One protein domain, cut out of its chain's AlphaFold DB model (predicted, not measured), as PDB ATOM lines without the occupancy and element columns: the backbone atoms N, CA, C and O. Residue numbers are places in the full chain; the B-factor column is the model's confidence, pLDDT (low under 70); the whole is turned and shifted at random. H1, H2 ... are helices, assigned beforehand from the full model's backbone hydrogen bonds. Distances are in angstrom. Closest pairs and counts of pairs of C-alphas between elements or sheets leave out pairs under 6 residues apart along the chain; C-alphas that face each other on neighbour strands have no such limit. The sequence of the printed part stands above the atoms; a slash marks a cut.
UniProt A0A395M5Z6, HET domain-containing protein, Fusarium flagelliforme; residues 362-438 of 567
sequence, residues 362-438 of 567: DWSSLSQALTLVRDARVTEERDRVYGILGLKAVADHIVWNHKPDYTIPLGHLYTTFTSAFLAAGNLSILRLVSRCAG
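Overview. This is residues 362 to 438 of the 567 residues of the protein "HET domain-containing protein" of Fusarium flagelliforme (UniProt A0A395M5Z6). Two helical hairpins are laid one over the other in two layers: H1 and H2 with the short H3 make one, H4 and H5 the other, H5 packing on H1 and H4 coming near H2. The long link of residues 396 to 409 joins the layers. The printed part has 77 residues with five named helices, H1 to H5 in chain order, and no named strand: all helix. It is compact, with a radius of gyration of the C-alphas of 12.0 A, and spans 31 by 30 by 18 A.

Arrangement. Start with H1, residues 363 to 375; its residues 369 to 374 alone touch H2, residues 383 to 389, in a hairpin with a shallow tilt of 19 degrees, closest at the C-alphas of Val 373 and Arg 384, 5.9 A. Residues 365 to 369 alone of H1 touch H3, residues 392 to 395, closest at C-alphas 366 and 393, 4.8 A. H4, residues 410 to 423, is close to H2 but not clearly touching, and is apart from H1. With residues 418 to 422 alone H4 touches H5, residues 427 to 433, in a hairpin tilted 30 degrees, closest at C-alphas 418 and 429, 6.4 A. H5 touches H1, the same way at 21 degrees, closest at C-alphas 374 and 432, 6.7 A; the helix packing is mostly aligned. Every O i to N i+4 pair is within hydrogen-bond range in H1 and H4, 2 of 3 in H2 and 0 of 3 in H5, where 4 of 4 O i to N i+3 pairs are; H3 is too short for an i+4 pair.

Along the chain. Find C-alpha 363 at (61.744, 97.487, 60.027); from there H1 runs 18.8 A to residue 375. H4 runs 19.7 A from C-alpha 410 at (53.794, 122.501, 61.367), and H5 ends at C-alpha 433 at (48.066, 108.120, 60.951).

Size, cuts and confidence. The C-alphas of Asn 401 and Gly 438, 34.7 A apart, are the two farthest apart. The printed part has no cut, and the link from H3 to H4 is long. Look for low confidence, pLDDT under 70, at residues 410 to 412, 415, 419 and 422 to 438.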
ATOM      1  N   ASP A 362      66.492  97.524  61.356       71.12
ATOM      2  CA  ASP A 362      65.428  96.787  60.697       71.12
ATOM      3  C   ASP A 362      64.082  97.522  60.787       71.12
ATOM      4  O   ASP A 362      63.904  98.532  61.475       71.12
ATOM      5  N   TRP A 363      63.110  96.985  60.057       70.56
ATOM      6  CA  TRP A 363      61.744  97.487  60.027       70.56
ATOM      7  C   TRP A 363      61.083  97.551  61.421       70.56
ATOM      8  O   TRP A 363      60.297  98.460  61.706       70.56
ATOM      9  N   SER A 364      61.413  96.605  62.306       72.50
ATOM     10  CA  SER A 364      60.859  96.542  63.658       72.50
ATOM     11  C   SER A 364      61.300  97.750  64.479       72.50
ATOM     12  O   SER A 364      60.455  98.414  65.082       72.50
ATOM     13  N   SER A 365      62.589  98.098  64.426       76.75
ATOM     14  CA  SER A 365      63.149  99.246  65.151       76.75
ATOM     15  C   SER A 365      62.558 100.583  64.702       76.75
ATOM     16  O   SER A 365      62.256 101.437  65.538       76.75
ATOM     17  N   LEU A 366      62.335 100.768  63.395       79.75
ATOM     18  CA  LEU A 366      61.669 101.971  62.888       79.75
ATOM     19  C   LEU A 366      60.214 102.046  63.379       79.75
ATOM     20  O   LEU A 366      59.790 103.074  63.908       79.75
ATOM     21  N   SER A 367      59.449 100.954  63.267       75.12
ATOM     22  CA  SER A 367      58.059 100.917  63.744       75.12
ATOM     23  C   SER A 367      57.955 101.177  65.253       75.12
ATOM     24  O   SER A 367      57.017 101.839  65.704       75.12
ATOM     25  N   GLN A 368      58.907 100.663  66.029       78.81
ATOM     26  CA  GLN A 368      59.038 100.897  67.466       78.81
ATOM     27  C   GLN A 368      59.289 102.379  67.776       78.81
ATOM     28  O   GLN A 368      58.542 102.968  68.558       78.81
ATOM     29  N   ALA A 369      60.266 103.005  67.109       82.31
ATOM     30  CA  ALA A 369      60.576 104.425  67.286       82.31
ATOM     31  C   ALA A 369      59.368 105.316  66.956       82.31
ATOM     32  O   ALA A 369      58.972 106.141  67.778       82.31
ATOM     33  N   LEU A 370      58.722 105.097  65.807       78.19
ATOM     34  CA  LEU A 370      57.521 105.839  65.402       78.19
ATOM     35  C   LEU A 370      56.375 105.675  66.422       78.19
ATOM     36  O   LEU A 370      55.685 106.639  66.749       78.19
ATOM     37  N   THR A 371      56.197 104.476  66.983       75.31
ATOM     38  CA  THR A 371      55.169 104.222  68.007       75.31
ATOM     39  C   THR A 371      55.448 104.982  69.306       75.31
ATOM     40  O   THR A 371      54.523 105.565  69.869       75.31
ATOM     41  N   LEU A 372      56.708 105.031  69.758       77.00
ATOM     42  CA  LEU A 372      57.090 105.802  70.947       77.00
ATOM     43  C   LEU A 372      56.825 107.300  70.762       77.00
ATOM     44  O   LEU A 372      56.259 107.930  71.651       77.00
ATOM     45  N   VAL A 373      57.170 107.859  69.596       77.50
ATOM     46  CA  VAL A 373      56.904 109.276  69.286       77.50
ATOM     47  C   VAL A 373      55.431 109.602  69.332       77.50
ATOM     48  O   VAL A 373      55.053 110.650  69.850       77.50
ATOM     49  N   ARG A 374      54.596 108.730  68.764       74.12
ATOM     50  CA  ARG A 374      53.147 108.931  68.746       74.12
ATOM     51  C   ARG A 374      52.602 109.070  70.166       74.12
ATOM     52  O   ARG A 374      51.812 109.972  70.428       74.12
ATOM     53  N   ASP A 375      53.054 108.209  71.072       71.00
ATOM     54  CA  ASP A 375      52.529 108.128  72.437       71.00
ATOM     55  C   ASP A 375      53.195 109.148  73.393       71.00
ATOM     56  O   ASP A 375      52.684 109.401  74.487       71.00
ATOM     57  N   ALA A 376      54.296 109.787  72.979       73.31
ATOM     58  CA  ALA A 376      54.986 110.800  73.766       73.31
ATOM     59  C   ALA A 376      54.212 112.131  73.869       73.31
ATOM     60  O   ALA A 376      53.533 112.591  72.943       73.31
ATOM     61  N   ARG A 377      54.368 112.787  75.019       74.69
ATOM     62  CA  ARG A 377      54.002 114.176  75.292       74.69
ATOM     63  C   ARG A 377      55.117 115.111  74.838       74.69
ATOM     64  O   ARG A 377      56.297 114.897  75.127       74.69
ATOM     65  N   VAL A 378      54.698 116.185  74.186       71.19
ATOM     66  CA  VAL A 378      55.547 117.259  73.672       71.19
ATOM     67  C   VAL A 378      55.045 118.600  74.188       71.19
ATOM     68  O   VAL A 378      53.844 118.790  74.367       71.19
ATOM     69  N   THR A 379      55.972 119.517  74.456       70.69
ATOM     70  CA  THR A 379      55.665 120.932  74.711       70.69
ATOM     71  C   THR A 379      55.545 121.715  73.407       70.69
ATOM     72  O   THR A 379      54.765 122.656  73.329       70.69
ATOM     73  N   GLU A 380      56.292 121.300  72.385       76.75
ATOM     74  CA  GLU A 380      56.295 121.850  71.034       76.75
ATOM     75  C   GLU A 380      56.108 120.697  70.041       76.75
ATOM     76  O   GLU A 380      56.882 119.744  70.029       76.75
ATOM     77  N   GLU A 381      55.065 120.759  69.212       76.44
ATOM     78  CA  GLU A 381      54.679 119.647  68.333       76.44
ATOM     79  C   GLU A 381      55.777 119.273  67.326       76.44
ATOM     80  O   GLU A 381      55.952 118.095  67.008       76.44
ATOM     81  N   ARG A 382      56.595 120.238  66.889       80.25
ATOM     82  CA  ARG A 382      57.727 119.976  65.978       80.25
ATOM     83  C   ARG A 382      58.759 119.003  66.558       80.25
ATOM     84  O   ARG A 382      59.413 118.285  65.795       80.25
ATOM     85  N   ASP A 383      58.852 118.898  67.885       83.38
ATOM     86  CA  ASP A 383      59.772 117.979  68.562       83.38
ATOM     87  C   ASP A 383      59.450 116.513  68.277       83.38
ATOM     88  O   ASP A 383      60.348 115.680  68.358       83.38
ATOM     89  N   ARG A 384      58.218 116.172  67.866       81.38
ATOM     90  CA  ARG A 384      57.888 114.806  67.421       81.38
ATOM     91  C   ARG A 384      58.729 114.366  66.231       81.38
ATOM     92  O   ARG A 384      59.035 113.186  66.109       81.38
ATOM     93  N   VAL A 385      59.092 115.303  65.358       84.25
ATOM     94  CA  VAL A 385      60.003 115.039  64.242       84.25
ATOM     95  C   VAL A 385      61.438 115.190  64.722       84.25
ATOM     96  O   VAL A 385      62.210 114.235  64.645       84.25
ATOM     97  N   TYR A 386      61.796 116.355  65.267       88.44
ATOM     98  CA  TYR A 386      63.192 116.659  65.587       88.44
ATOM     99  C   TYR A 386      63.804 115.718  66.630       88.44
ATOM    100  O   TYR A 386      64.962 115.330  66.478       88.44
ATOM    101  N   GLY A 387      63.018 115.251  67.601       86.38
ATOM    102  CA  GLY A 387      63.462 114.335  68.652       86.38
ATOM    103  C   GLY A 387      63.713 112.892  68.211       86.38
ATOM    104  O   GLY A 387      64.197 112.101  69.014       86.38
ATOM    105  N   ILE A 388      63.408 112.508  66.963       87.12
ATOM    106  CA  ILE A 388      63.742 111.163  66.447       87.12
ATOM    107  C   ILE A 388      64.663 111.135  65.247       87.12
ATOM    108  O   ILE A 388      65.178 110.066  64.927       87.12
ATOM    109  N   LEU A 389      64.939 112.275  64.616       88.44
ATOM    110  CA  LEU A 389      65.920 112.338  63.531       88.44
ATOM    111  C   LEU A 389      67.300 111.837  63.981       88.44
ATOM    112  O   LEU A 389      68.045 111.258  63.196       88.44
ATOM    113  N   GLY A 390      67.619 112.011  65.266       84.38
ATOM    114  CA  GLY A 390      68.848 111.511  65.872       84.38
ATOM    115  C   GLY A 390      68.886 109.999  66.110       84.38
ATOM    116  O   GLY A 390      69.946 109.493  66.463       84.38
ATOM    117  N   LEU A 391      67.796 109.252  65.924       87.94
ATOM    118  CA  LEU A 391      67.794 107.801  66.108       87.94
ATOM    119  C   LEU A 391      68.277 107.106  64.836       87.94
ATOM    120  O   LEU A 391      67.729 107.335  63.762       87.94
ATOM    121  N   LYS A 392      69.228 106.171  64.953       86.31
ATOM    122  CA  LYS A 392      69.639 105.303  63.833       86.31
ATOM    123  C   LYS A 392      68.454 104.613  63.137       86.31
ATOM    124  O   LYS A 392      68.422 104.574  61.914       86.31
ATOM    125  N   ALA A 393      67.450 104.183  63.911       84.62
ATOM    126  CA  ALA A 393      66.192 103.611  63.419       84.62
ATOM    127  C   ALA A 393      65.441 104.496  62.406       84.62
ATOM    128  O   ALA A 393      64.677 103.982  61.600       84.62
ATOM    129  N   VAL A 394      65.640 105.813  62.453       86.69
ATOM    130  CA  VAL A 394      65.030 106.788  61.539       86.69
ATOM    131  C   VAL A 394      66.049 107.259  60.506       86.69
ATOM    132  O   VAL A 394      65.756 107.243  59.316       86.69
ATOM    133  N   ALA A 395      67.260 107.611  60.945       86.69
ATOM    134  CA  ALA A 395      68.325 108.127  60.087       86.69
ATOM    135  C   ALA A 395      68.763 107.146  58.981       86.69
ATOM    136  O   ALA A 395      69.181 107.589  57.917       86.69
ATOM    137  N   ASP A 396      68.644 105.831  59.195       85.50
ATOM    138  CA  ASP A 396      68.932 104.829  58.154       85.50
ATOM    139  C   ASP A 396      67.851 104.783  57.051       85.50
ATOM    140  O   ASP A 396      68.102 104.252  55.970       85.50
ATOM    141  N   HIS A 397      66.646 105.304  57.315       80.50
ATOM    142  CA  HIS A 397      65.464 105.154  56.451       80.50
ATOM    143  C   HIS A 397      65.047 106.442  55.740       80.50
ATOM    144  O   HIS A 397      64.210 106.384  54.840       80.50
ATOM    145  N   ILE A 398      65.604 107.596  56.120       83.56
ATOM    146  CA  ILE A 398      65.358 108.882  55.459       83.56
ATOM    147  C   ILE A 398      66.637 109.700  55.318       83.56
ATOM    148  O   ILE A 398      67.478 109.736  56.210       83.56
ATOM    149  N   VAL A 399      66.737 110.441  54.216       80.62
ATOM    150  CA  VAL A 399      67.739 111.498  54.058       80.62
ATOM    151  C   VAL A 399      67.098 112.814  54.476       80.62
ATOM    152  O   VAL A 399      66.240 113.348  53.774       80.62
ATOM    153  N   TRP A 400      67.498 113.329  55.636       84.69
ATOM    154  CA  TRP A 400      66.987 114.584  56.176       84.69
ATOM    155  C   TRP A 400      68.060 115.676  56.113       84.69
ATOM    156  O   TRP A 400      68.987 115.694  56.918       84.69
ATOM    157  N   ASN A 401      67.926 116.599  55.157       80.25
ATOM    158  CA  ASN A 401      68.916 117.659  54.910       80.25
ATOM    159  C   ASN A 401      68.571 119.000  55.578       80.25
ATOM    160  O   ASN A 401      69.277 119.989  55.382       80.25
ATOM    161  N   HIS A 402      67.484 119.062  56.346       78.81
ATOM    162  CA  HIS A 402      67.026 120.296  56.975       78.81
ATOM    163  C   HIS A 402      67.521 120.381  58.416       78.81
ATOM    164  O   HIS A 402      67.399 119.429  59.188       78.81
ATOM    165  N   LYS A 403      68.046 121.539  58.808       83.56
ATOM    166  CA  LYS A 403      68.269 121.816  60.228       83.56
ATOM    167  C   LYS A 403      66.914 121.963  60.941       83.56
ATOM    168  O   LYS A 403      65.933 122.309  60.278       83.56
ATOM    169  N   PRO A 404      66.839 121.679  62.252       86.88
ATOM    170  CA  PRO A 404      65.696 122.069  63.061       86.88
ATOM    171  C   PRO A 404      65.426 123.562  62.885       86.88
ATOM    172  O   PRO A 404      66.343 124.367  63.021       86.88
ATOM    173  N   ASP A 405      64.188 123.898  62.547       87.00
ATOM    174  CA  ASP A 405      63.723 125.262  62.324       87.00
ATOM    175  C   ASP A 405      62.339 125.361  62.964       87.00
ATOM    176  O   ASP A 405      61.371 124.752  62.504       87.00
ATOM    177  N   TYR A 406      62.246 126.090  64.071       85.25
ATOM    178  CA  TYR A 406      60.987 126.207  64.807       85.25
ATOM    179  C   TYR A 406      60.045 127.263  64.214       85.25
ATOM    180  O   TYR A 406      58.908 127.397  64.673       85.25
ATOM    181  N   THR A 407      60.474 127.982  63.173       86.25
ATOM    182  CA  THR A 407      59.678 129.011  62.491       86.25
ATOM    183  C   THR A 407      58.795 128.436  61.384       86.25
ATOM    184  O   THR A 407      57.752 129.016  61.067       86.25
ATOM    185  N   ILE A 408      59.132 127.261  60.832       80.06
ATOM    186  CA  ILE A 408      58.341 126.651  59.754       80.06
ATOM    187  C   ILE A 408      56.937 126.257  60.233       80.06
ATOM    188  O   ILE A 408      56.781 125.758  61.353       80.06
ATOM    189  N   PRO A 409      55.895 126.396  59.396       75.19
ATOM    190  CA  PRO A 409      54.565 125.889  59.717       75.19
ATOM    191  C   PRO A 409      54.571 124.373  59.953       75.19
ATOM    192  O   PRO A 409      55.177 123.614  59.194       75.19
ATOM    193  N   LEU A 410      53.837 123.915  60.972       66.25
ATOM    194  CA  LEU A 410      53.794 122.501  61.367       66.25
ATOM    195  C   LEU A 410      53.369 121.573  60.215       66.25
ATOM    196  O   LEU A 410      53.994 120.540  59.983       66.25
ATOM    197  N   GLY A 411      52.345 121.973  59.452       63.88
ATOM    198  CA  GLY A 411      51.871 121.210  58.293       63.88
ATOM    199  C   GLY A 411      52.960 121.015  57.235       63.88
ATOM    200  O   GLY A 411      53.080 119.931  56.666       63.88
ATOM    201  N   HIS A 412      53.812 122.023  57.026       68.94
ATOM    202  CA  HIS A 412      54.938 121.932  56.101       68.94
ATOM    203  C   HIS A 412      56.019 120.969  56.612       68.94
ATOM    204  O   HIS A 412      56.491 120.123  55.848       68.94
ATOM    205  N   LEU A 413      56.366 121.031  57.905       75.06
ATOM    206  CA  LEU A 413      57.323 120.106  58.526       75.06
ATOM    207  C   LEU A 413      56.871 118.649  58.379       75.06
ATOM    208  O   LEU A 413      57.625 117.813  57.882       75.06
ATOM    209  N   TYR A 414      55.632 118.347  58.763       72.81
ATOM    210  CA  TYR A 414      55.101 116.984  58.710       72.81
ATOM    211  C   TYR A 414      54.933 116.468  57.285       72.81
ATOM    212  O   TYR A 414      55.209 115.294  57.026       72.81
ATOM    213  N   THR A 415      54.537 117.331  56.346       67.88
ATOM    214  CA  THR A 415      54.485 116.973  54.923       67.88
ATOM    215  C   THR A 415      55.878 116.651  54.403       67.88
ATOM    216  O   THR A 415      56.062 115.618  53.768       67.88
ATOM    217  N   THR A 416      56.877 117.477  54.718       74.19
ATOM    218  CA  THR A 416      58.268 117.258  54.292       74.19
ATOM    219  C   THR A 416      58.827 115.963  54.882       74.19
ATOM    220  O   THR A 416      59.404 115.151  54.164       74.19
ATOM    221  N   PHE A 417      58.587 115.724  56.172       78.81
ATOM    222  CA  PHE A 417      58.991 114.504  56.871       78.81
ATOM    223  C   PHE A 417      58.343 113.252  56.279       78.81
ATOM    224  O   PHE A 417      59.031 112.283  55.966       78.81
ATOM    225  N   THR A 418      57.031 113.290  56.045       74.12
ATOM    226  CA  THR A 418      56.297 112.172  55.437       74.12
ATOM    227  C   THR A 418      56.787 111.917  54.015       74.12
ATOM    228  O   THR A 418      57.084 110.779  53.660       74.12
ATOM    229  N   SER A 419      56.951 112.972  53.216       69.62
ATOM    230  CA  SER A 419      57.482 112.890  51.854       69.62
ATOM    231  C   SER A 419      58.887 112.294  51.807       69.62
ATOM    232  O   SER A 419      59.163 111.513  50.901       69.62
ATOM    233  N   ALA A 420      59.752 112.584  52.786       77.25
ATOM    234  CA  ALA A 420      61.085 111.991  52.868       77.25
ATOM    235  C   ALA A 420      61.029 110.459  53.030       77.25
ATOM    236  O   ALA A 420      61.742 109.741  52.329       77.25
ATOM    237  N   PHE A 421      60.126 109.948  53.874       73.62
ATOM    238  CA  PHE A 421      59.885 108.503  53.997       73.62
ATOM    239  C   PHE A 421      59.293 107.901  52.722       73.62
ATOM    240  O   PHE A 421      59.744 106.852  52.265       73.62
ATOM    241  N   LEU A 422      58.306 108.565  52.119       69.38
ATOM    242  CA  LEU A 422      57.660 108.076  50.900       69.38
ATOM    243  C   LEU A 422      58.633 108.025  49.714       69.38
ATOM    244  O   LEU A 422      58.604 107.060  48.950       69.38
ATOM    245  N   ALA A 423      59.515 109.021  49.592       66.69
ATOM    246  CA  ALA A 423      60.575 109.071  48.587       66.69
ATOM    247  C   ALA A 423      61.625 107.971  48.792       66.69
ATOM    248  O   ALA A 423      62.149 107.435  47.819       66.69
ATOM    249  N   ALA A 424      61.878 107.575  50.043       69.44
ATOM    250  CA  ALA A 424      62.697 106.411  50.376       69.44
ATOM    251  C   ALA A 424      61.976 105.064  50.135       69.44
ATOM    252  O   ALA A 424      62.515 104.008  50.459       69.44
ATOM    253  N   GLY A 425      60.756 105.072  49.582       61.88
ATOM    254  CA  GLY A 425      59.955 103.868  49.343       61.88
ATOM    255  C   GLY A 425      59.253 103.331  50.595       61.88
ATOM    256  O   GLY A 425      58.721 102.220  50.578       61.88
ATOM    257  N   ASN A 426      59.229 104.100  51.685       64.31
ATOM    258  CA  ASN A 426      58.756 103.649  52.984       64.31
ATOM    259  C   ASN A 426      57.354 104.194  53.311       64.31
ATOM    260  O   ASN A 426      57.170 105.338  53.723       64.31
ATOM    261  N   LEU A 427      56.339 103.340  53.159       64.38
ATOM    262  CA  LEU A 427      54.930 103.690  53.402       64.38
ATOM    263  C   LEU A 427      54.524 103.654  54.872       64.38
ATOM    264  O   LEU A 427      53.392 103.964  55.229       64.38
ATOM    265  N   SER A 428      55.400 103.206  55.750       57.25
ATOM    266  CA  SER A 428      54.992 102.882  57.106       57.25
ATOM    267  C   SER A 428      54.932 104.076  58.051       57.25
ATOM    268  O   SER A 428      54.302 103.977  59.101       57.25
ATOM    269  N   ILE A 429      55.472 105.224  57.634       62.16
ATOM    270  CA  ILE A 429      55.166 106.513  58.250       62.16
ATOM    271  C   ILE A 429      53.646 106.748  58.294       62.16
ATOM    272  O   ILE A 429      53.132 107.336  59.241       62.16
ATOM    273  N   LEU A 430      52.894 106.166  57.349       56.84
ATOM    274  CA  LEU A 430      51.432 106.192  57.340       56.84
ATOM    275  C   LEU A 430      50.809 105.412  58.513       56.84
ATOM    276  O   LEU A 430      49.639 105.612  58.821       56.84
ATOM    277  N   ARG A 431      51.561 104.559  59.221       51.66
ATOM    278  CA  ARG A 431      51.099 103.910  60.465       51.66
ATOM    279  C   ARG A 431      51.006 104.886  61.638       51.66
ATOM    280  O   ARG A 431      50.253 104.613  62.570       51.66
ATOM    281  N   LEU A 432      51.702 106.030  61.586       51.94
ATOM    282  CA  LEU A 432      51.478 107.124  62.539       51.94
ATOM    283  C   LEU A 432      50.072 107.733  62.408       51.94
ATOM    284  O   LEU A 432      49.600 108.360  63.348       51.94
ATOM    285  N   VAL A 433      49.373 107.513  61.286       45.09
ATOM    286  CA  VAL A 433      48.066 108.120  60.951       45.09
ATOM    287  C   VAL A 433      46.888 107.458  61.705       45.09
ATOM    288  O   VAL A 433      45.723 107.631  61.356       45.09
ATOM    289  N   SER A 434      47.142 106.695  62.771       35.47
ATOM    290  CA  SER A 434      46.091 105.985  63.511       35.47
ATOM    291  C   SER A 434      45.443 106.826  64.628       35.47
ATOM    292  O   SER A 434      45.831 106.699  65.783       35.47
ATOM    293  N   ARG A 435      44.369 107.538  64.251       34.47
ATOM    294  CA  ARG A 435      43.139 107.920  64.992       34.47
ATOM    295  C   ARG A 435      43.202 108.878  66.210       34.47
ATOM    296  O   ARG A 435      43.816 108.595  67.229       34.47
ATOM    297  N   CYS A 436      42.316 109.874  66.127       28.39
ATOM    298  CA  CYS A 436      41.790 110.795  67.142       28.39
ATOM    299  C   CYS A 436      41.507 110.222  68.538       28.39
ATOM    300  O   CYS A 436      40.737 109.265  68.689       28.39
ATOM    301  N   ALA A 437      41.993 110.955  69.547       27.16
ATOM    302  CA  ALA A 437      41.492 110.965  70.915       27.16
ATOM    303  C   ALA A 437      41.006 112.381  71.296       27.16
ATOM    304  O   ALA A 437      41.805 113.305  71.424       27.16
ATOM    305  N   GLY A 438      39.700 112.548  71.518       30.77
ATOM    306  CA  GLY A 438      39.102 113.736  72.133       30.77
ATOM    307  C   GLY A 438      37.570 113.685  72.076       30.77
ATOM    308  O   GLY A 438      37.033 113.129  71.115       30.77
TER     309      GLY A 438